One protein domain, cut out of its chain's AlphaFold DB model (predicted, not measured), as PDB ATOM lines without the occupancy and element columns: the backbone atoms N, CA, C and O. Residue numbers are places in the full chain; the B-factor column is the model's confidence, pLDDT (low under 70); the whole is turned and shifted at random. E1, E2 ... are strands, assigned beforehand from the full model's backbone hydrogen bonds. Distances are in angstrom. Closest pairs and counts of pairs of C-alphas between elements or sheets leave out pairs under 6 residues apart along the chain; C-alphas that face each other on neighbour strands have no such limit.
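This is residues 44 to 183 of the 183 residues of an uncharacterized protein of Bacteroidetes bacterium (UniProt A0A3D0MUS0). One twisted sheet folds over on itself into a barrel that is not fully closed: a wall of E3, E4, E5, E7 and short E8 is partly face to face with a wall of E6, E9 and E10. The sharply bent E11 joins the two walls on one side, no strand pairing joins E6 to E7 on the other, and the hairpin of E1 and E2 is added at the beginning of E11. The printed part has 140 residues with no named helix and eleven named strands, E1 to E11 in chain order; the class is all strand. The branched sheet is mixed, with E3 and E11 parallel and its other neighbour pairs antiparallel. The whole is compact, with a radius of gyration of the C-alphas of 14.1 A, and rounded, spanning 38 by 36 by 32 A.

Beside E11, residues 171 to 182, E1, residues 50 to 53, and E3, residues 62 to 68, lie on one side, and E10, residues 155 to 164, on the other side. E11 bends by 93 degrees at residue 174, and its pairing is staggered: N 171 and O 52 of E1 are 2.9 A apart, N 181 and O 65 of E3 2.8 A. E10 bends by 62 degrees at residue 158; its N 162 is 2.8 A from O 172. E9, residues 142 to 151, E10 and E11 form a meander, each strand the antiparallel neighbour of the one before, with N 145 and O 161 2.8 A apart. Edge strand E6, residues 108 to 112, pairs with E9 through N 110 and O 146, 2.8 A. A second meander is E3, E4, residues 73 to 79, and E5, residues 95 to 100, with N 66 and O 75 at 2.8 A and N 76 and O 98 at 2.8 A. E4 lies on one side of E5 and E7, residues 122 to 128, on the other side, with N 99 and O 123 at 2.8 A, and edge strand E8, residues 136 to 138, pairs with E7 through N 138 and O 126, 2.8 A. Edge strand E2, residues 56 to 59, forms a hairpin with E1, N 53 and O 56 being 2.8 A apart, and runs on into E3 at 75 degrees. The closest C-alphas of E5 and E11 are those of Phe 96 and Ile 172, 7.5 A apart; the closest of E6 and E7 are those of Lys 112 and Phe 122, 7.7 A apart.

E1 begins at C-alpha 50, (31.703, -103.902, 10.079), and E11 ends at C-alpha 182, (16.136, -84.771, 7.617). E11 measures 26.9 A, E10 26.7 A, E9 25.1 A and E7 20.9 A from first to last C-alpha.

The C-alphas farthest apart, of Gly 108 and Gly 132, are 40.8 A apart. The printed part has no cut. The link from E4 to E5, residues 80 to 94, is long. The mean pLDDT of the printed part is 92.3, with residue 183 under 70.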
ATOM      1  N   ILE A  44      28.776-109.216  -0.412       95.88
ATOM      2  CA  ILE A  44      28.293-108.492   0.759       95.88
ATOM      3  C   ILE A  44      27.834-109.512   1.812       95.88
ATOM      4  O   ILE A  44      26.887-110.258   1.546       95.88
ATOM      5  N   PRO A  45      28.459-109.560   3.005       95.81
ATOM      6  CA  PRO A  45      28.043-110.479   4.054       95.81
ATOM      7  C   PRO A  45      26.615-110.203   4.521       95.81
ATOM      8  O   PRO A  45      26.131-109.070   4.501       95.81
ATOM      9  N   ASP A  46      25.959-111.254   5.004       95.44
ATOM     10  CA  ASP A  46      24.617-111.161   5.573       95.44
ATOM     11  C   ASP A  46      24.600-110.774   7.061       95.44
ATOM     12  O   ASP A  46      23.510-110.591   7.610       95.44
ATOM     13  N   ASP A  47      25.769-110.635   7.690       95.25
ATOM     14  CA  ASP A  47      25.945-110.166   9.067       95.25
ATOM     15  C   ASP A  47      25.867-108.635   9.180       95.25
ATOM     16  O   ASP A  47      25.887-107.914   8.179       95.25
ATOM     17  N   SER A  48      25.802-108.127  10.415       96.62
ATOM     18  CA  SER A  48      25.862-106.688  10.690       96.62
ATOM     19  C   SER A  48      27.126-106.049  10.116       96.62
ATOM     20  O   SER A  48      28.215-106.624  10.178       96.62
ATOM     21  N   VAL A  49      26.972-104.831   9.599       97.69
ATOM     22  CA  VAL A  49      28.046-104.058   8.987       97.69
ATOM     23  C   VAL A  49      29.223-103.874   9.945       97.69
ATOM     24  O   VAL A  49      29.069-103.527  11.118       97.69
ATOM     25  N   LYS A  50      30.418-104.109   9.415       97.00
ATOM     26  CA  LYS A  50      31.703-103.902  10.079       97.00
ATOM     27  C   LYS A  50      32.714-103.368   9.078       97.00
ATOM     28  O   LYS A  50      32.448-103.356   7.875       97.00
ATOM     29  N   GLY A  51      33.860-102.919   9.563       96.75
ATOM     30  CA  GLY A  51      34.897-102.379   8.700       96.75
ATOM     31  C   GLY A  51      36.295-102.772   9.121       96.75
ATOM     32  O   GLY A  51      36.516-103.376  10.170       96.75
ATOM     33  N   PHE A  52      37.245-102.389   8.287       96.44
ATOM     34  CA  PHE A  52      38.664-102.428   8.564       96.44
ATOM     35  C   PHE A  52      39.240-101.072   8.187       96.44
ATOM     36  O   PHE A  52      39.056-100.609   7.063       96.44
ATOM     37  N   LEU A  53      39.900-100.424   9.136       93.75
ATOM     38  CA  LEU A  53      40.427 -99.079   8.992       93.75
ATOM     39  C   LEU A  53      41.817 -99.037   9.605       93.75
ATOM     40  O   LEU A  53      42.004 -99.440  10.754       93.75
ATOM     41  N   ASN A  54      42.802 -98.576   8.833       87.19
ATOM     42  CA  ASN A  54      44.182 -98.429   9.303       87.19
ATOM     43  C   ASN A  54      44.739 -99.703   9.985       87.19
ATOM     44  O   ASN A  54      45.294 -99.663  11.086       87.19
ATOM     45  N   GLY A  55      44.529-100.867   9.365       87.75
ATOM     46  CA  GLY A  55      45.037-102.138   9.886       87.75
ATOM     47  C   GLY A  55      44.218-102.754  11.028       87.75
ATOM     48  O   GLY A  55      44.649-103.759  11.596       87.75
ATOM     49  N   LYS A  56      43.068-102.176  11.397       92.56
ATOM     50  CA  LYS A  56      42.245-102.629  12.528       92.56
ATOM     51  C   LYS A  56      40.805-102.881  12.112       92.56
ATOM     52  O   LYS A  56      40.213-102.077  11.403       92.56
ATOM     53  N   GLU A  57      40.228-103.974  12.601       95.12
ATOM     54  CA  GLU A  57      38.788-104.207  12.482       95.12
ATOM     55  C   GLU A  57      38.032-103.227  13.387       95.12
ATOM     56  O   GLU A  57      38.388-103.042  14.553       95.12
ATOM     57  N   ILE A  58      36.983-102.612  12.847       95.62
ATOM     58  CA  ILE A  58      36.110-101.688  13.562       95.62
ATOM     59  C   ILE A  58      34.658-102.164  13.495       95.62
ATOM     60  O   ILE A  58      34.224-102.806  12.532       95.62
ATOM     61  N   LYS A  59      33.896-101.828  14.534       96.38
ATOM     62  CA  LYS A  59      32.448-102.037  14.604       96.38
ATOM     63  C   LYS A  59      31.763-100.686  14.671       96.38
ATOM     64  O   LYS A  59      32.259 -99.783  15.338       96.38
ATOM     65  N   PHE A  60      30.621-100.579  14.010       97.44
ATOM     66  CA  PHE A  60      29.837 -99.355  14.014       97.44
ATOM     67  C   PHE A  60      28.795 -99.407  15.126       97.44
ATOM     68  O   PHE A  60      28.053-100.381  15.249       97.44
ATOM     69  N   GLU A  61      28.748 -98.355  15.933       96.94
ATOM     70  CA  GLU A  61      27.731 -98.175  16.974       96.94
ATOM     71  C   GLU A  61      26.514 -97.413  16.446       96.94
ATOM     72  O   GLU A  61      25.424 -97.481  17.023       96.94
ATOM     73  N   TYR A  62      26.701 -96.677  15.353       97.44
ATOM     74  CA  TYR A  62      25.703 -95.781  14.810       97.44
ATOM     75  C   TYR A  62      25.836 -95.686  13.295       97.44
ATOM     76  O   TYR A  62      26.929 -95.531  12.751       97.44
ATOM     77  N   VAL A  63      24.694 -95.778  12.621       97.88
ATOM     78  CA  VAL A  63      24.576 -95.551  11.186       97.88
ATOM     79  C   VAL A  63      23.441 -94.562  10.985       97.88
ATOM     80  O   VAL A  63      22.357 -94.744  11.550       97.88
ATOM     81  N   ASN A  64      23.664 -93.527  10.185       96.94
ATOM     82  CA  ASN A  64      22.608 -92.595   9.824       96.94
ATOM     83  C   ASN A  64      22.573 -92.298   8.334       96.94
ATOM     84  O   ASN A  64      23.562 -92.417   7.621       96.94
ATOM     85  N   PHE A  65      21.380 -91.934   7.893       95.69
ATOM     86  CA  PHE A  65      21.074 -91.483   6.557       95.69
ATOM     87  C   PHE A  65      20.617 -90.032   6.650       95.69
ATOM     88  O   PHE A  65      19.575 -89.755   7.245       95.69
ATOM     89  N   GLU A  66      21.371 -89.111   6.070       93.56
ATOM     90  CA  GLU A  66      21.074 -87.685   6.064       93.56
ATOM     91  C   GLU A  66      20.690 -87.224   4.666       93.56
ATOM     92  O   GLU A  66      21.432 -87.446   3.713       93.56
ATOM     93  N   LYS A  67      19.559 -86.526   4.552       90.19
ATOM     94  CA  LYS A  67      19.220 -85.755   3.355       90.19
ATOM     95  C   LYS A  67      19.493 -84.287   3.626       90.19
ATOM     96  O   LYS A  67      18.776 -83.695   4.426       90.19
ATOM     97  N   TRP A  68      20.500 -83.719   2.969       89.06
ATOM     98  CA  TRP A  68      20.905 -82.325   3.135       89.06
ATOM     99  C   TRP A  68      20.036 -81.427   2.256       89.06
ATOM    100  O   TRP A  68      20.201 -81.381   1.039       89.06
ATOM    101  N   ARG A  69      19.093 -80.688   2.851       80.81
ATOM    102  CA  ARG A  69      18.086 -79.906   2.102       80.81
ATOM    103  C   ARG A  69      18.674 -78.859   1.159       80.81
ATOM    104  O   ARG A  69      18.072 -78.585   0.125       80.81
ATOM    105  N   GLY A  70      19.802 -78.253   1.528       83.12
ATOM    106  CA  GLY A  70      20.424 -77.174   0.756       83.12
ATOM    107  C   GLY A  70      21.057 -77.648  -0.553       83.12
ATOM    108  O   GLY A  70      20.876 -77.004  -1.581       83.12
ATOM    109  N   SER A  71      21.781 -78.769  -0.513       85.12
ATOM    110  CA  SER A  71      22.452 -79.345  -1.683       85.12
ATOM    111  C   SER A  71      21.650 -80.455  -2.360       85.12
ATOM    112  O   SER A  71      21.904 -80.771  -3.510       85.12
ATOM    113  N   GLY A  72      20.672 -81.056  -1.682       87.44
ATOM    114  CA  GLY A  72      19.998 -82.259  -2.168       87.44
ATOM    115  C   GLY A  72      20.877 -83.512  -2.110       87.44
ATOM    116  O   GLY A  72      20.529 -84.520  -2.723       87.44
ATOM    117  N   ASP A  73      22.005 -83.456  -1.396       92.00
ATOM    118  CA  ASP A  73      22.880 -84.607  -1.200       92.00
ATOM    119  C   ASP A  73      22.254 -85.575  -0.197       92.00
ATOM    120  O   ASP A  73      21.645 -85.168   0.798       92.00
ATOM    121  N   ASN A  74      22.434 -86.868  -0.442       92.94
ATOM    122  CA  ASN A  74      22.066 -87.910   0.505       92.94
ATOM    123  C   ASN A  74      23.328 -88.622   0.978       92.94
ATOM    124  O   ASN A  74      24.119 -89.088   0.156       92.94
ATOM    125  N   VAL A  75      23.511 -88.709   2.291       94.75
ATOM    126  CA  VAL A  75      24.733 -89.205   2.925       94.75
ATOM    127  C   VAL A  75      24.397 -90.347   3.869       94.75
ATOM    128  O   VAL A  75      23.549 -90.207   4.742       94.75
ATOM    129  N   LEU A  76      25.076 -91.474   3.711       96.69
ATOM    130  CA  LEU A  76      25.063 -92.592   4.639       96.69
ATOM    131  C   LEU A  76      26.378 -92.567   5.422       96.69
ATOM    132  O   LEU A  76      27.444 -92.719   4.820       96.69
ATOM    133  N   ASN A  77      26.313 -92.377   6.738       97.06
ATOM    134  CA  ASN A  77      27.490 -92.409   7.603       97.06
ATOM    135  C   ASN A  77      27.456 -93.622   8.519       97.06
ATOM    136  O   ASN A  77      26.405 -94.001   9.034       97.06
ATOM    137  N   PHE A  78      28.633 -94.182   8.760       97.88
ATOM    138  CA  PHE A  78      28.870 -95.304   9.652       97.88
ATOM    139  C   PHE A  78      29.922 -94.881  10.661       97.88
ATOM    140  O   PHE A  78      31.064 -94.662  10.274       97.88
ATOM    141  N   SER A  79      29.546 -94.772  11.931       97.31
ATOM    142  CA  SER A  79      30.401 -94.257  12.999       97.31
ATOM    143  C   SER A  79      30.689 -95.312  14.062       97.31
ATOM    144  O   SER A  79      29.817 -96.103  14.442       97.31
ATOM    145  N   THR A  80      31.916 -95.306  14.579       96.94
ATOM    146  CA  THR A  80      32.312 -96.103  15.750       96.94
ATOM    147  C   THR A  80      31.772 -95.563  17.071       96.94
ATOM    148  O   THR A  80      31.992 -96.187  18.104       96.94
ATOM    149  N   LYS A  81      31.064 -94.429  17.070       96.06
ATOM    150  CA  LYS A  81      30.444 -93.844  18.261       96.06
ATOM    151  C   LYS A  81      28.994 -93.485  17.990       96.06
ATOM    152  O   LYS A  81      28.592 -93.274  16.852       96.06
ATOM    153  N   ARG A  82      28.197 -93.377  19.050       95.56
ATOM    154  CA  ARG A  82      26.808 -92.913  18.965       95.56
ATOM    155  C   ARG A  82      26.659 -91.482  19.501       95.56
ATOM    156  O   ARG A  82      27.145 -91.207  20.600       95.56
ATOM    157  N   PRO A  83      25.961 -90.578  18.790       94.94
ATOM    158  CA  PRO A  83      25.637 -89.260  19.322       94.94
ATOM    159  C   PRO A  83      24.571 -89.364  20.424       94.94
ATOM    160  O   PRO A  83      23.792 -90.316  20.479       94.94
ATOM    161  N   LEU A  84      24.490 -88.351  21.294       93.31
ATOM    162  CA  LEU A  84      23.457 -88.294  22.343       93.31
ATOM    163  C   LEU A  84      22.038 -88.133  21.776       93.31
ATOM    164  O   LEU A  84      21.067 -88.539  22.408       93.31
ATOM    165  N   GLN A  85      21.924 -87.517  20.601       93.06
ATOM    166  CA  GLN A  85      20.671 -87.325  19.877       93.06
ATOM    167  C   GLN A  85      20.728 -88.102  18.565       93.06
ATOM    168  O   GLN A  85      21.755 -88.081  17.899       93.06
ATOM    169  N   ASP A  86      19.618 -88.720  18.166       90.12
ATOM    170  CA  ASP A  86      19.521 -89.601  16.988       90.12
ATOM    171  C   ASP A  86      19.904 -88.952  15.643       90.12
ATOM    172  O   ASP A  86      20.087 -89.678  14.680       90.12
ATOM    173  N   CYS A  87      20.019 -87.623  15.562       91.56
ATOM    174  CA  CYS A  87      20.533 -86.888  14.396       91.56
ATOM    175  C   CYS A  87      21.625 -85.878  14.787       91.56
ATOM    176  O   CYS A  87      21.763 -84.821  14.174       91.56
ATOM    177  N   GLY A  88      22.346 -86.168  15.872       88.19
ATOM    178  CA  GLY A  88      23.436 -85.345  16.379       88.19
ATOM    179  C   GLY A  88      24.760 -85.591  15.656       88.19
ATOM    180  O   GLY A  88      24.949 -86.606  14.990       88.19
ATOM    181  N   PHE A  89      25.689 -84.656  15.837       85.94
ATOM    182  CA  PHE A  89      27.047 -84.726  15.306       85.94
ATOM    183  C   PHE A  89      28.000 -85.442  16.276       85.94
ATOM    184  O   PHE A  89      27.779 -85.446  17.490       85.94
ATOM    185  N   ILE A  90      29.072 -86.023  15.737       90.25
ATOM    186  CA  ILE A  90      30.120 -86.704  16.495       90.25
ATOM    187  C   ILE A  90      31.462 -86.087  16.102       90.25
ATOM    188  O   ILE A  90      31.826 -86.086  14.935       90.25
ATOM    189  N   GLU A  91      32.194 -85.561  17.082       84.44
ATOM    190  CA  GLU A  91      33.456 -84.842  16.837       84.44
ATOM    191  C   GLU A  91      34.701 -85.735  16.821       84.44
ATOM    192  O   GLU A  91      35.742 -85.311  16.338       84.44
ATOM    193  N   ASN A  92      34.634 -86.936  17.399       90.06
ATOM    194  CA  ASN A  92      35.827 -87.727  17.716       90.06
ATOM    195  C   ASN A  92      35.613 -89.215  17.425       90.06
ATOM    196  O   ASN A  92      35.716 -90.030  18.342       90.06
ATOM    197  N   ASP A  93      35.255 -89.589  16.207       94.06
ATOM    198  CA  ASP A  93      35.021 -90.976  15.802       94.06
ATOM    199  C   ASP A  93      35.909 -91.417  14.635       94.06
ATOM    200  O   ASP A  93      36.612 -90.627  14.005       94.06
ATOM    201  N   ASP A  94      35.850 -92.718  14.371       95.50
ATOM    202  CA  ASP A  94      36.272 -93.283  13.100       95.50
ATOM    203  C   ASP A  94      35.006 -93.539  12.290       95.50
ATOM    204  O   ASP A  94      34.055 -94.142  12.806       95.50
ATOM    205  N   ALA A  95      34.979 -93.092  11.037       95.69
ATOM    206  CA  ALA A  95      33.782 -93.226  10.227       95.69
ATOM    207  C   ALA A  95      34.056 -93.489   8.754       95.69
ATOM    208  O   ALA A  95      35.084 -93.107   8.194       95.69
ATOM    209  N   PHE A  96      33.064 -94.106   8.123       97.56
ATOM    210  CA  PHE A  96      32.932 -94.182   6.677       97.56
ATOM    211  C   PHE A  96      31.717 -93.363   6.254       97.56
ATOM    212  O   PHE A  96      30.663 -93.438   6.889       97.56
ATOM    213  N   SER A  97      31.850 -92.632   5.153       96.62
ATOM    214  CA  SER A  97      30.764 -91.855   4.562       96.62
ATOM    215  C   SER A  97      30.592 -92.218   3.097       96.62
ATOM    216  O   SER A  97      31.558 -92.367   2.340       96.62
ATOM    217  N   VAL A  98      29.336 -92.333   2.681       95.62
ATOM    218  CA  VAL A  98      28.943 -92.568   1.294       95.62
ATOM    219  C   VAL A  98      27.883 -91.553   0.917       95.62
ATOM    220  O   VAL A  98      26.891 -91.412   1.618       95.62
ATOM    221  N   MET A  99      28.079 -90.846  -0.185       94.88
ATOM    222  CA  MET A  99      27.231 -89.738  -0.596       94.88
ATOM    223  C   MET A  99      26.795 -89.907  -2.046       94.88
ATOM    224  O   MET A  99      27.629 -90.162  -2.913       94.88
ATOM    225  N   ILE A 100      25.510 -89.681  -2.308       92.62
ATOM    226  CA  ILE A 100      25.007 -89.364  -3.645       92.62
ATOM    227  C   ILE A 100      24.754 -87.858  -3.703       92.62
ATOM    228  O   ILE A 100      23.886 -87.342  -2.997       92.62
ATOM    229  N   LYS A 101      25.522 -87.148  -4.533       90.94
ATOM    230  CA  LYS A 101      25.355 -85.714  -4.767       90.94
ATOM    231  C   LYS A 101      24.130 -85.437  -5.621       90.94
ATOM    232  O   LYS A 101      23.975 -86.062  -6.672       90.94
ATOM    233  N   ASN A 102      23.335 -84.443  -5.229       86.25
ATOM    234  CA  ASN A 102      22.146 -83.996  -5.966       86.25
ATOM    235  C   ASN A 102      21.238 -85.155  -6.440       86.25
ATOM    236  O   ASN A 102      20.695 -85.119  -7.546       86.25
ATOM    237  N   GLY A 103      21.121 -86.225  -5.655       81.94
ATOM    238  CA  GLY A 103      20.431 -87.446  -6.062       81.94
ATOM    239  C   GLY A 103      20.056 -88.297  -4.860       81.94
ATOM    240  O   GLY A 103      20.611 -88.115  -3.782       81.94
ATOM    241  N   ASP A 104      19.107 -89.213  -5.039       78.38
ATOM    242  CA  ASP A 104      18.544 -90.019  -3.955       78.38
ATOM    243  C   ASP A 104      19.038 -91.473  -4.006       78.38
ATOM    244  O   ASP A 104      19.127 -92.086  -5.072       78.38
ATOM    245  N   PHE A 105      19.278 -92.055  -2.828       79.50
ATOM    246  CA  PHE A 105      19.392 -93.503  -2.663       79.50
ATOM    247  C   PHE A 105      17.994 -94.131  -2.763       79.50
ATOM    248  O   PHE A 105      17.321 -94.375  -1.759       79.50
ATOM    249  N   ASN A 106      17.524 -94.355  -3.987       81.38
ATOM    250  CA  ASN A 106      16.294 -95.112  -4.210       81.38
ATOM    251  C   ASN A 106      16.500 -96.592  -3.829       81.38
ATOM    252  O   ASN A 106      17.629 -97.083  -3.937       81.38
ATOM    253  N   PRO A 107      15.436 -97.313  -3.416       90.69
ATOM    254  CA  PRO A 107      15.492 -98.762  -3.257       90.69
ATOM    255  C   PRO A 107      16.120 -99.437  -4.480       90.69
ATOM    256  O   PRO A 107      15.769 -99.112  -5.618       90.69
ATOM    257  N   GLY A 108      17.042-100.366  -4.239       91.31
ATOM    258  CA  GLY A 108      17.853-100.996  -5.278       91.31
ATOM    259  C   GLY A 108      19.352-100.727  -5.148       91.31
ATOM    260  O   GLY A 108      19.841-100.251  -4.121       91.31
ATOM    261  N   GLU A 109      20.085-101.110  -6.192       92.19
ATOM    262  CA  GLU A 109      21.547-101.089  -6.231       92.19
ATOM    263  C   GLU A 109      22.091 -99.745  -6.732       92.19
ATOM    264  O   GLU A 109      21.698 -99.250  -7.786       92.19
ATOM    265  N   ASN A 110      23.060 -99.202  -5.998       90.81
ATOM    266  CA  ASN A 110      23.931 -98.108  -6.409       90.81
ATOM    267  C   ASN A 110      25.374 -98.619  -6.360       90.81
ATOM    268  O   ASN A 110      25.855 -98.996  -5.288       90.81
ATOM    269  N   SER A 111      26.070 -98.665  -7.496       90.12
ATOM    270  CA  SER A 111      27.397 -99.281  -7.571       90.12
ATOM    271  C   SER A 111      28.414 -98.486  -8.386       90.12
ATOM    272  O   SER A 111      28.125 -97.924  -9.443       90.12
ATOM    273  N   LYS A 112      29.653 -98.502  -7.883       90.75
ATOM    274  CA  LYS A 112      30.884 -98.053  -8.534       90.75
ATOM    275  C   LYS A 112      31.845 -99.238  -8.551       90.75
ATOM    276  O   LYS A 112      32.582 -99.475  -7.602       90.75
ATOM    277  N   ILE A 113      31.815-100.009  -9.630       84.31
ATOM    278  CA  ILE A 113      32.439-101.342  -9.678       84.31
ATOM    279  C   ILE A 113      33.970-101.357  -9.839       84.31
ATOM    280  O   ILE A 113      34.565-102.424  -9.752       84.31
ATOM    281  N   SER A 114      34.626-100.212 -10.065       83.81
ATOM    282  CA  SER A 114      36.092-100.132 -10.176       83.81
ATOM    283  C   SER A 114      36.653 -98.813  -9.644       83.81
ATOM    284  O   SER A 114      35.950 -97.799  -9.595       83.81
ATOM    285  N   PHE A 115      37.946 -98.805  -9.298       87.88
ATOM    286  CA  PHE A 115      38.654 -97.603  -8.839       87.88
ATOM    287  C   PHE A 115      38.712 -96.507  -9.905       87.88
ATOM    288  O   PHE A 115      38.559 -95.333  -9.578       87.88
ATOM    289  N   SER A 116      38.878 -96.904 -11.167       81.94
ATOM    290  CA  SER A 116      39.015 -96.016 -12.324       81.94
ATOM    291  C   SER A 116      37.695 -95.452 -12.850       81.94
ATOM    292  O   SER A 116      37.714 -94.488 -13.611       81.94
ATOM    293  N   ASN A 117      36.555 -96.044 -12.485       79.00
ATOM    294  CA  ASN A 117      35.254 -95.541 -12.907       79.00
ATOM    295  C   ASN A 117      34.926 -94.258 -12.137       79.00
ATOM    296  O   ASN A 117      34.759 -94.312 -10.920       79.00
ATOM    297  N   ASN A 118      34.831 -93.124 -12.827       70.88
ATOM    298  CA  ASN A 118      34.386 -91.872 -12.223       70.88
ATOM    299  C   ASN A 118      32.858 -91.806 -12.259       70.88
ATOM    300  O   ASN A 118      32.251 -91.755 -13.326       70.88
ATOM    301  N   GLN A 119      32.248 -91.784 -11.078       78.62
ATOM    302  CA  GLN A 119      30.856 -91.396 -10.894       78.62
ATOM    303  C   GLN A 119      30.860 -90.110 -10.081       78.62
ATOM    304  O   GLN A 119      30.948 -90.149  -8.859       78.62
ATOM    305  N   ASP A 120      30.807 -88.965 -10.760       76.81
ATOM    306  CA  ASP A 120      30.988 -87.646 -10.131       76.81
ATOM    307  C   ASP A 120      29.969 -87.358  -9.017       76.81
ATOM    308  O   ASP A 120      30.206 -86.528  -8.133       76.81
ATOM    309  N   ASN A 121      28.829 -88.049  -9.054       89.00
ATOM    310  CA  ASN A 121      27.780 -87.946  -8.058       89.00
ATOM    311  C   ASN A 121      27.852 -89.009  -6.958       89.00
ATOM    312  O   ASN A 121      27.187 -88.809  -5.954       89.00
ATOM    313  N   PHE A 122      28.619 -90.093  -7.088       91.25
ATOM    314  CA  PHE A 122      28.730 -91.117  -6.048       91.25
ATOM    315  C   PHE A 122      30.110 -91.021  -5.415       91.25
ATOM    316  O   PHE A 122      31.132 -91.221  -6.069       91.25
ATOM    317  N   ILE A 123      30.145 -90.651  -4.140       93.12
ATOM    318  CA  ILE A 123      31.366 -90.289  -3.425       93.12
ATOM    319  C   ILE A 123      31.467 -91.137  -2.178       93.12
ATOM    320  O   ILE A 123      30.477 -91.379  -1.492       93.12
ATOM    321  N   SER A 124      32.682 -91.550  -1.854       95.69
ATOM    322  CA  SER A 124      32.950 -92.196  -0.590       95.69
ATOM    323  C   SER A 124      34.310 -91.790  -0.054       95.69
ATOM    324  O   SER A 124      35.261 -91.592  -0.810       95.69
ATOM    325  N   TYR A 125      34.377 -91.639   1.259       95.88
ATOM    326  CA  TYR A 125      35.587 -91.334   2.005       95.88
ATOM    327  C   TYR A 125      35.473 -91.952   3.395       95.88
ATOM    328  O   TYR A 125      34.395 -92.373   3.821       95.88
ATOM    329  N   PHE A 126      36.585 -91.972   4.112       96.12
ATOM    330  CA  PHE A 126      36.603 -92.317   5.522       96.12
ATOM    331  C   PHE A 126      37.409 -91.285   6.296       96.12
ATOM    332  O   PHE A 126      38.194 -90.523   5.724       96.12
ATOM    333  N   HIS A 127      37.223 -91.259   7.605       94.62
ATOM    334  CA  HIS A 127      38.061 -90.489   8.504       94.62
ATOM    335  C   HIS A 127      38.369 -91.285   9.759       94.62
ATOM    336  O   HIS A 127      37.651 -92.222  10.109       94.62
ATOM    337  N   TYR A 128      39.454 -90.912  10.424       92.62
ATOM    338  CA  TYR A 128      39.806 -91.479  11.716       92.62
ATOM    339  C   TYR A 128      40.276 -90.401  12.679       92.62
ATOM    340  O   TYR A 128      40.870 -89.387  12.290       92.62
ATOM    341  N   TYR A 129      40.011 -90.655  13.953       90.25
ATOM    342  CA  TYR A 129      40.400 -89.790  15.047       90.25
ATOM    343  C   TYR A 129      41.752 -90.219  15.622       90.25
ATOM    344  O   TYR A 129      42.007 -91.395  15.892       90.25
ATOM    345  N   VAL A 130      42.627 -89.244  15.858       88.25
ATOM    346  CA  VAL A 130      43.870 -89.437  16.609       88.25
ATOM    347  C   VAL A 130      43.819 -88.526  17.824       88.25
ATOM    348  O   VAL A 130      43.649 -87.320  17.679       88.25
ATOM    349  N   GLU A 131      43.974 -89.096  19.020       87.56
ATOM    350  CA  GLU A 131      43.855 -88.344  20.271       87.56
ATOM    351  C   GLU A 131      44.771 -87.114  20.295       87.56
ATOM    352  O   GLU A 131      45.969 -87.192  20.003       87.56
ATOM    353  N   GLY A 132      44.178 -85.961  20.616       85.81
ATOM    354  CA  GLY A 132      44.871 -84.672  20.633       85.81
ATOM    355  C   GLY A 132      45.187 -84.085  19.251       85.81
ATOM    356  O   GLY A 132      45.964 -83.132  19.177       85.81
ATOM    357  N   LYS A 133      44.620 -84.628  18.166       86.19
ATOM    358  CA  LYS A 133      44.723 -84.090  16.802       86.19
ATOM    359  C   LYS A 133      43.340 -83.898  16.182       86.19
ATOM    360  O   LYS A 133      42.364 -84.502  16.622       86.19
ATOM    361  N   ASP A 134      43.293 -83.084  15.132       86.00
ATOM    362  CA  ASP A 134      42.107 -82.950  14.289       86.00
ATOM    363  C   ASP A 134      41.792 -84.270  13.564       86.00
ATOM    364  O   ASP A 134      42.689 -85.081  13.300       86.00
ATOM    365  N   ILE A 135      40.514 -84.471  13.217       88.56
ATOM    366  CA  ILE A 135      40.072 -85.602  12.390       88.56
ATOM    367  C   ILE A 135      40.850 -85.603  11.068       88.56
ATOM    368  O   ILE A 135      40.877 -84.612  10.334       88.56
ATOM    369  N   LEU A 136      41.423 -86.756  10.722       90.88
ATOM    370  CA  LEU A 136      42.065 -86.964   9.431       90.88
ATOM    371  C   LEU A 136      41.072 -87.583   8.450       90.88
ATOM    372  O   LEU A 136      40.797 -88.781   8.499       90.88
ATOM    373  N   LYS A 137      40.558 -86.758   7.534       93.81
ATOM    374  CA  LYS A 137      39.779 -87.218   6.380       93.81
ATOM    375  C   LYS A 137      40.714 -87.802   5.321       93.81
ATOM    376  O   LYS A 137      41.687 -87.158   4.932       93.81
ATOM    377  N   VAL A 138      40.389 -88.989   4.818       93.56
ATOM    378  CA  VAL A 138      41.130 -89.660   3.749       93.56
ATOM    379  C   VAL A 138      40.243 -89.834   2.526       93.56
ATOM    380  O   VAL A 138      39.178 -90.450   2.576       93.56
ATOM    381  N   GLU A 139      40.730 -89.319   1.402       92.06
ATOM    382  CA  GLU A 139      40.148 -89.529   0.082       92.06
ATOM    383  C   GLU A 139      41.083 -90.455  -0.700       92.06
ATOM    384  O   GLU A 139      42.224 -90.108  -0.998       92.06
ATOM    385  N   SER A 140      40.612 -91.667  -0.982       92.81
ATOM    386  CA  SER A 140      41.359 -92.699  -1.703       92.81
ATOM    387  C   SER A 140      40.491 -93.245  -2.838       92.81
ATOM    388  O   SER A 140      39.264 -93.279  -2.683       92.81
ATOM    389  N   PRO A 141      41.070 -93.677  -3.978       94.19
ATOM    390  CA  PRO A 141      40.314 -94.395  -4.994       94.19
ATOM    391  C   PRO A 141      39.565 -95.575  -4.372       94.19
ATOM    392  O   PRO A 141      40.140 -96.346  -3.608       94.19
ATOM    393  N   TRP A 142      38.284 -95.720  -4.695       95.19
ATOM    394  CA  TRP A 142      37.411 -96.700  -4.047       95.19
ATOM    395  C   TRP A 142      36.481 -97.382  -5.051       95.19
ATOM    396  O   TRP A 142      36.247 -96.864  -6.147       95.19
ATOM    397  N   SER A 143      35.991 -98.565  -4.705       95.12
ATOM    398  CA  SER A 143      34.928 -99.269  -5.423       95.12
ATOM    399  C   SER A 143      33.918 -99.780  -4.405       95.12
ATOM    400  O   SER A 143      34.244 -99.975  -3.232       95.12
ATOM    401  N   GLY A 144      32.662 -99.920  -4.810       95.44
ATOM    402  CA  GLY A 144      31.612-100.200  -3.852       95.44
ATOM    403  C   GLY A 144      30.245-100.475  -4.443       95.44
ATOM    404  O   GLY A 144      29.947-100.118  -5.581       95.44
ATOM    405  N   ILE A 145      29.416-101.105  -3.622       95.31
ATOM    406  CA  ILE A 145      28.016-101.419  -3.877       95.31
ATOM    407  C   ILE A 145      27.236-101.051  -2.617       95.31
ATOM    408  O   ILE A 145      27.568-101.503  -1.520       95.31
ATOM    409  N   VAL A 146      26.191-100.247  -2.779       96.56
ATOM    410  CA  VAL A 146      25.189 -99.956  -1.753       96.56
ATOM    411  C   VAL A 146      23.840-100.423  -2.276       96.56
ATOM    412  O   VAL A 146      23.417-100.026  -3.357       96.56
ATOM    413  N   ILE A 147      23.157-101.257  -1.504       96.56
ATOM    414  CA  ILE A 147      21.816-101.750  -1.806       96.56
ATOM    415  C   ILE A 147      20.884-101.215  -0.732       96.56
ATOM    416  O   ILE A 147      21.107-101.472   0.450       96.56
ATOM    417  N   ILE A 148      19.849-100.486  -1.136       96.81
ATOM    418  CA  ILE A 148      18.777-100.071  -0.232       96.81
ATOM    419  C   ILE A 148      17.630-101.069  -0.343       96.81
ATOM    420  O   ILE A 148      17.005-101.184  -1.398       96.81
ATOM    421  N   ASP A 149      17.349-101.762   0.760       96.38
ATOM    422  CA  ASP A 149      16.261-102.736   0.867       96.38
ATOM    423  C   ASP A 149      14.940-102.040   1.226       96.38
ATOM    424  O   ASP A 149      13.895-102.330   0.643       96.38
ATOM    425  N   SER A 150      14.972-101.105   2.185       95.62
ATOM    426  CA  SER A 150      13.797-100.321   2.575       95.62
ATOM    427  C   SER A 150      14.147 -98.885   2.955       95.62
ATOM    428  O   SER A 150      15.182 -98.609   3.564       95.62
ATOM    429  N   LEU A 151      13.244 -97.966   2.603       92.31
ATOM    430  CA  LEU A 151      13.319 -96.545   2.930       92.31
ATOM    431  C   LEU A 151      12.032 -96.137   3.663       92.31
ATOM    432  O   LEU A 151      11.017 -95.828   3.041       92.31
ATOM    433  N   GLU A 152      12.069 -96.166   4.990       92.62
ATOM    434  CA  GLU A 152      10.947 -95.820   5.866       92.62
ATOM    435  C   GLU A 152      11.105 -94.386   6.409       92.62
ATOM    436  O   GLU A 152      12.133 -93.728   6.217       92.62
ATOM    437  N   ASP A 153      10.092 -93.873   7.112       90.00
ATOM    438  CA  ASP A 153      10.089 -92.490   7.621       90.00
ATOM    439  C   ASP A 153      11.234 -92.202   8.600       90.00
ATOM    440  O   ASP A 153      11.787 -91.104   8.606       90.00
ATOM    441  N   LYS A 154      11.594 -93.188   9.431       94.12
ATOM    442  CA  LYS A 154      12.611 -93.044  10.487       94.12
ATOM    443  C   LYS A 154      13.851 -93.901  10.277       94.12
ATOM    444  O   LYS A 154      14.815 -93.752  11.025       94.12
ATOM    445  N   LYS A 155      13.819 -94.828   9.320       95.56
ATOM    446  CA  LYS A 155      14.852 -95.852   9.160       95.56
ATOM    447  C   LYS A 155      15.121 -96.157   7.697       95.56
ATOM    448  O   LYS A 155      14.207 -96.146   6.878       95.56
ATOM    449  N   VAL A 156      16.369 -96.483   7.395       96.19
ATOM    450  CA  VAL A 156      16.807 -96.993   6.093       96.19
ATOM    451  C   VAL A 156      17.525 -98.313   6.327       96.19
ATOM    452  O   VAL A 156      18.416 -98.378   7.168       96.19
ATOM    453  N   LYS A 157      17.142 -99.370   5.617       97.88
ATOM    454  CA  LYS A 157      17.796-100.682   5.712       97.88
ATOM    455  C   LYS A 157      18.461-101.024   4.399       97.88
ATOM    456  O   LYS A 157      17.940-100.696   3.332       97.88
ATOM    457  N   GLY A 158      19.588-101.712   4.480       97.88
ATOM    458  CA  GLY A 158      20.306-102.099   3.286       97.88
ATOM    459  C   GLY A 158      21.550-102.919   3.551       97.88
ATOM    460  O   GLY A 158      21.808-103.398   4.660       97.88
ATOM    461  N   LYS A 159      22.337-103.054   2.491       97.75
ATOM    462  CA  LYS A 159      23.617-103.750   2.465       97.75
ATOM    463  C   LYS A 159      24.661-102.883   1.797       97.75
ATOM    464  O   LYS A 159      24.360-102.135   0.871       97.75
ATOM    465  N   ILE A 160      25.896-102.998   2.253       98.00
ATOM    466  CA  ILE A 160      27.015-102.244   1.707       98.00
ATOM    467  C   ILE A 160      28.242-103.137   1.584       98.00
ATOM    468  O   ILE A 160      28.478-103.986   2.438       98.00
ATOM    469  N   ALA A 161      29.035-102.920   0.542       97.50
ATOM    470  CA  ALA A 161      30.454-103.239   0.524       97.50
ATOM    471  C   ALA A 161      31.194-102.099  -0.175       97.50
ATOM    472  O   ALA A 161      30.860-101.769  -1.308       97.50
ATOM    473  N   ILE A 162      32.185-101.503   0.478       97.38
ATOM    474  CA  ILE A 162      33.087-100.513  -0.113       97.38
ATOM    475  C   ILE A 162      34.514-100.887   0.256       97.38
ATOM    476  O   ILE A 162      34.799-101.234   1.402       97.38
ATOM    477  N   VAL A 163      35.406-100.796  -0.721       97.12
ATOM    478  CA  VAL A 163      36.844-100.986  -0.561       97.12
ATOM    479  C   VAL A 163      37.579 -99.737  -1.022       97.12
ATOM    480  O   VAL A 163      37.214 -99.118  -2.022       97.12
ATOM    481  N   TYR A 164      38.647 -99.396  -0.314       96.38
ATOM    482  CA  TYR A 164      39.539 -98.299  -0.661       96.38
ATOM    483  C   TYR A 164      40.886 -98.866  -1.092       96.38
ATOM    484  O   TYR A 164      41.354 -99.885  -0.577       96.38
ATOM    485  N   ASN A 165      41.507 -98.215  -2.069       95.56
ATOM    486  CA  ASN A 165      42.834 -98.553  -2.562       95.56
ATOM    487  C   ASN A 165      43.925 -97.772  -1.815       95.56
ATOM    488  O   ASN A 165      44.879 -97.287  -2.417       95.56
ATOM    489  N   ASP A 166      43.769 -97.620  -0.503       95.00
ATOM    490  CA  ASP A 166      44.825 -97.165   0.393       95.00
ATOM    491  C   ASP A 166      45.800 -98.313   0.720       95.00
ATOM    492  O   ASP A 166      45.559 -99.487   0.406       95.00
ATOM    493  N   ASP A 167      46.922 -97.974   1.358       94.69
ATOM    494  CA  ASP A 167      47.947 -98.949   1.751       94.69
ATOM    495  C   ASP A 167      47.418 -99.953   2.780       94.69
ATOM    496  O   ASP A 167      47.768-101.133   2.740       94.69
ATOM    497  N   ALA A 168      46.528 -99.504   3.670       95.06
ATOM    498  CA  ALA A 168      45.927-100.341   4.703       95.06
ATOM    499  C   ALA A 168      44.770-101.216   4.192       95.06
ATOM    500  O   ALA A 168      44.261-102.033   4.962       95.06
ATOM    501  N   LYS A 169      44.371-101.070   2.918       95.88
ATOM    502  CA  LYS A 169      43.256-101.800   2.298       95.88
ATOM    503  C   LYS A 169      41.984-101.692   3.133       95.88
ATOM    504  O   LYS A 169      41.366-102.695   3.491       95.88
ATOM    505  N   SER A 170      41.613-100.460   3.460       97.12
ATOM    506  CA  SER A 170      40.443-100.148   4.266       97.12
ATOM    507  C   SER A 170      39.160-100.582   3.551       97.12
ATOM    508  O   SER A 170      39.062-100.539   2.318       97.12
ATOM    509  N   TRP A 171      38.165-101.033   4.315       97.50
ATOM    510  CA  TRP A 171      36.881-101.486   3.780       97.50
ATOM    511  C   TRP A 171      35.746-101.395   4.799       97.50
ATOM    512  O   TRP A 171      35.971-101.375   6.006       97.50
ATOM    513  N   ILE A 172      34.514-101.400   4.298       98.12
ATOM    514  CA  ILE A 172      33.276-101.541   5.070       98.12
ATOM    515  C   ILE A 172      32.359-102.531   4.355       98.12
ATOM    516  O   ILE A 172      32.193-102.427   3.143       98.12
ATOM    517  N   ALA A 173      31.780-103.496   5.073       98.00
ATOM    518  CA  ALA A 173      30.873-104.475   4.479       98.00
ATOM    519  C   ALA A 173      29.850-105.058   5.468       98.00
ATOM    520  O   ALA A 173      30.177-105.313   6.629       98.00
ATOM    521  N   GLY A 174      28.630-105.312   4.989       97.94
ATOM    522  CA  GLY A 174      27.561-106.032   5.698       97.94
ATOM    523  C   GLY A 174      26.188-105.361   5.594       97.94
ATOM    524  O   GLY A 174      25.988-104.427   4.812       97.94
ATOM    525  N   LYS A 175      25.229-105.840   6.392       98.12
ATOM    526  CA  LYS A 175      23.884-105.264   6.544       98.12
ATOM    527  C   LYS A 175      23.877-104.088   7.506       98.12
ATOM    528  O   LYS A 175      24.496-104.143   8.567       98.12
ATOM    529  N   PHE A 176      23.091-103.070   7.195       98.12
ATOM    530  CA  PHE A 176      22.896-101.924   8.070       98.12
ATOM    531  C   PHE A 176      21.418-101.587   8.260       98.12
ATOM    532  O   PHE A 176      20.570-101.832   7.401       98.12
ATOM    533  N   GLU A 177      21.143-100.970   9.403       98.06
ATOM    534  CA  GLU A 177      19.928-100.214   9.670       98.06
ATOM    535  C   GLU A 177      20.370 -98.821  10.118       98.06
ATOM    536  O   GLU A 177      21.068 -98.682  11.120       98.06
ATOM    537  N   ALA A 178      20.006 -97.805   9.344       97.56
ATOM    538  CA  ALA A 178      20.386 -96.422   9.559       97.56
ATOM    539  C   ALA A 178      19.202 -95.612  10.081       97.56
ATOM    540  O   ALA A 178      18.073 -95.771   9.609       97.56
ATOM    541  N   ILE A 179      19.462 -94.706  11.020       97.00
ATOM    542  CA  ILE A 179      18.483 -93.701  11.441       97.00
ATOM    543  C   ILE A 179      18.347 -92.657  10.332       97.00
ATOM    544  O   ILE A 179      19.345 -92.162   9.813       97.00
ATOM    545  N   ARG A 180      17.111 -92.320   9.959       94.62
ATOM    546  CA  ARG A 180      16.841 -91.323   8.922       94.62
ATOM    547  C   ARG A 180      16.741 -89.925   9.528       94.62
ATOM    548  O   ARG A 180      15.846 -89.649  10.323       94.62
ATOM    549  N   CYS A 181      17.627 -89.046   9.086       91.62
ATOM    550  CA  CYS A 181      17.763 -87.668   9.525       91.62
ATOM    551  C   CYS A 181      17.462 -86.705   8.371       91.62
ATOM    552  O   CYS A 181      18.035 -86.794   7.286       91.62
ATOM    553  N   ASN A 182      16.541 -85.771   8.606       81.44
ATOM    554  CA  ASN A 182      16.136 -84.771   7.617       81.44
ATOM    555  C   ASN A 182      16.727 -83.405   7.988       81.44
ATOM    556  O   ASN A 182      16.015 -82.581   8.577       81.44
ATOM    557  N   ASN A 183      17.994 -83.187   7.629       66.88
ATOM    558  CA  ASN A 183      18.740 -81.955   7.905       66.88
ATOM    559  C   ASN A 183      18.497 -80.900   6.818       66.88
ATOM    560  O   ASN A 183      18.943 -81.072   5.665       66.88
TER     561      ASN A 183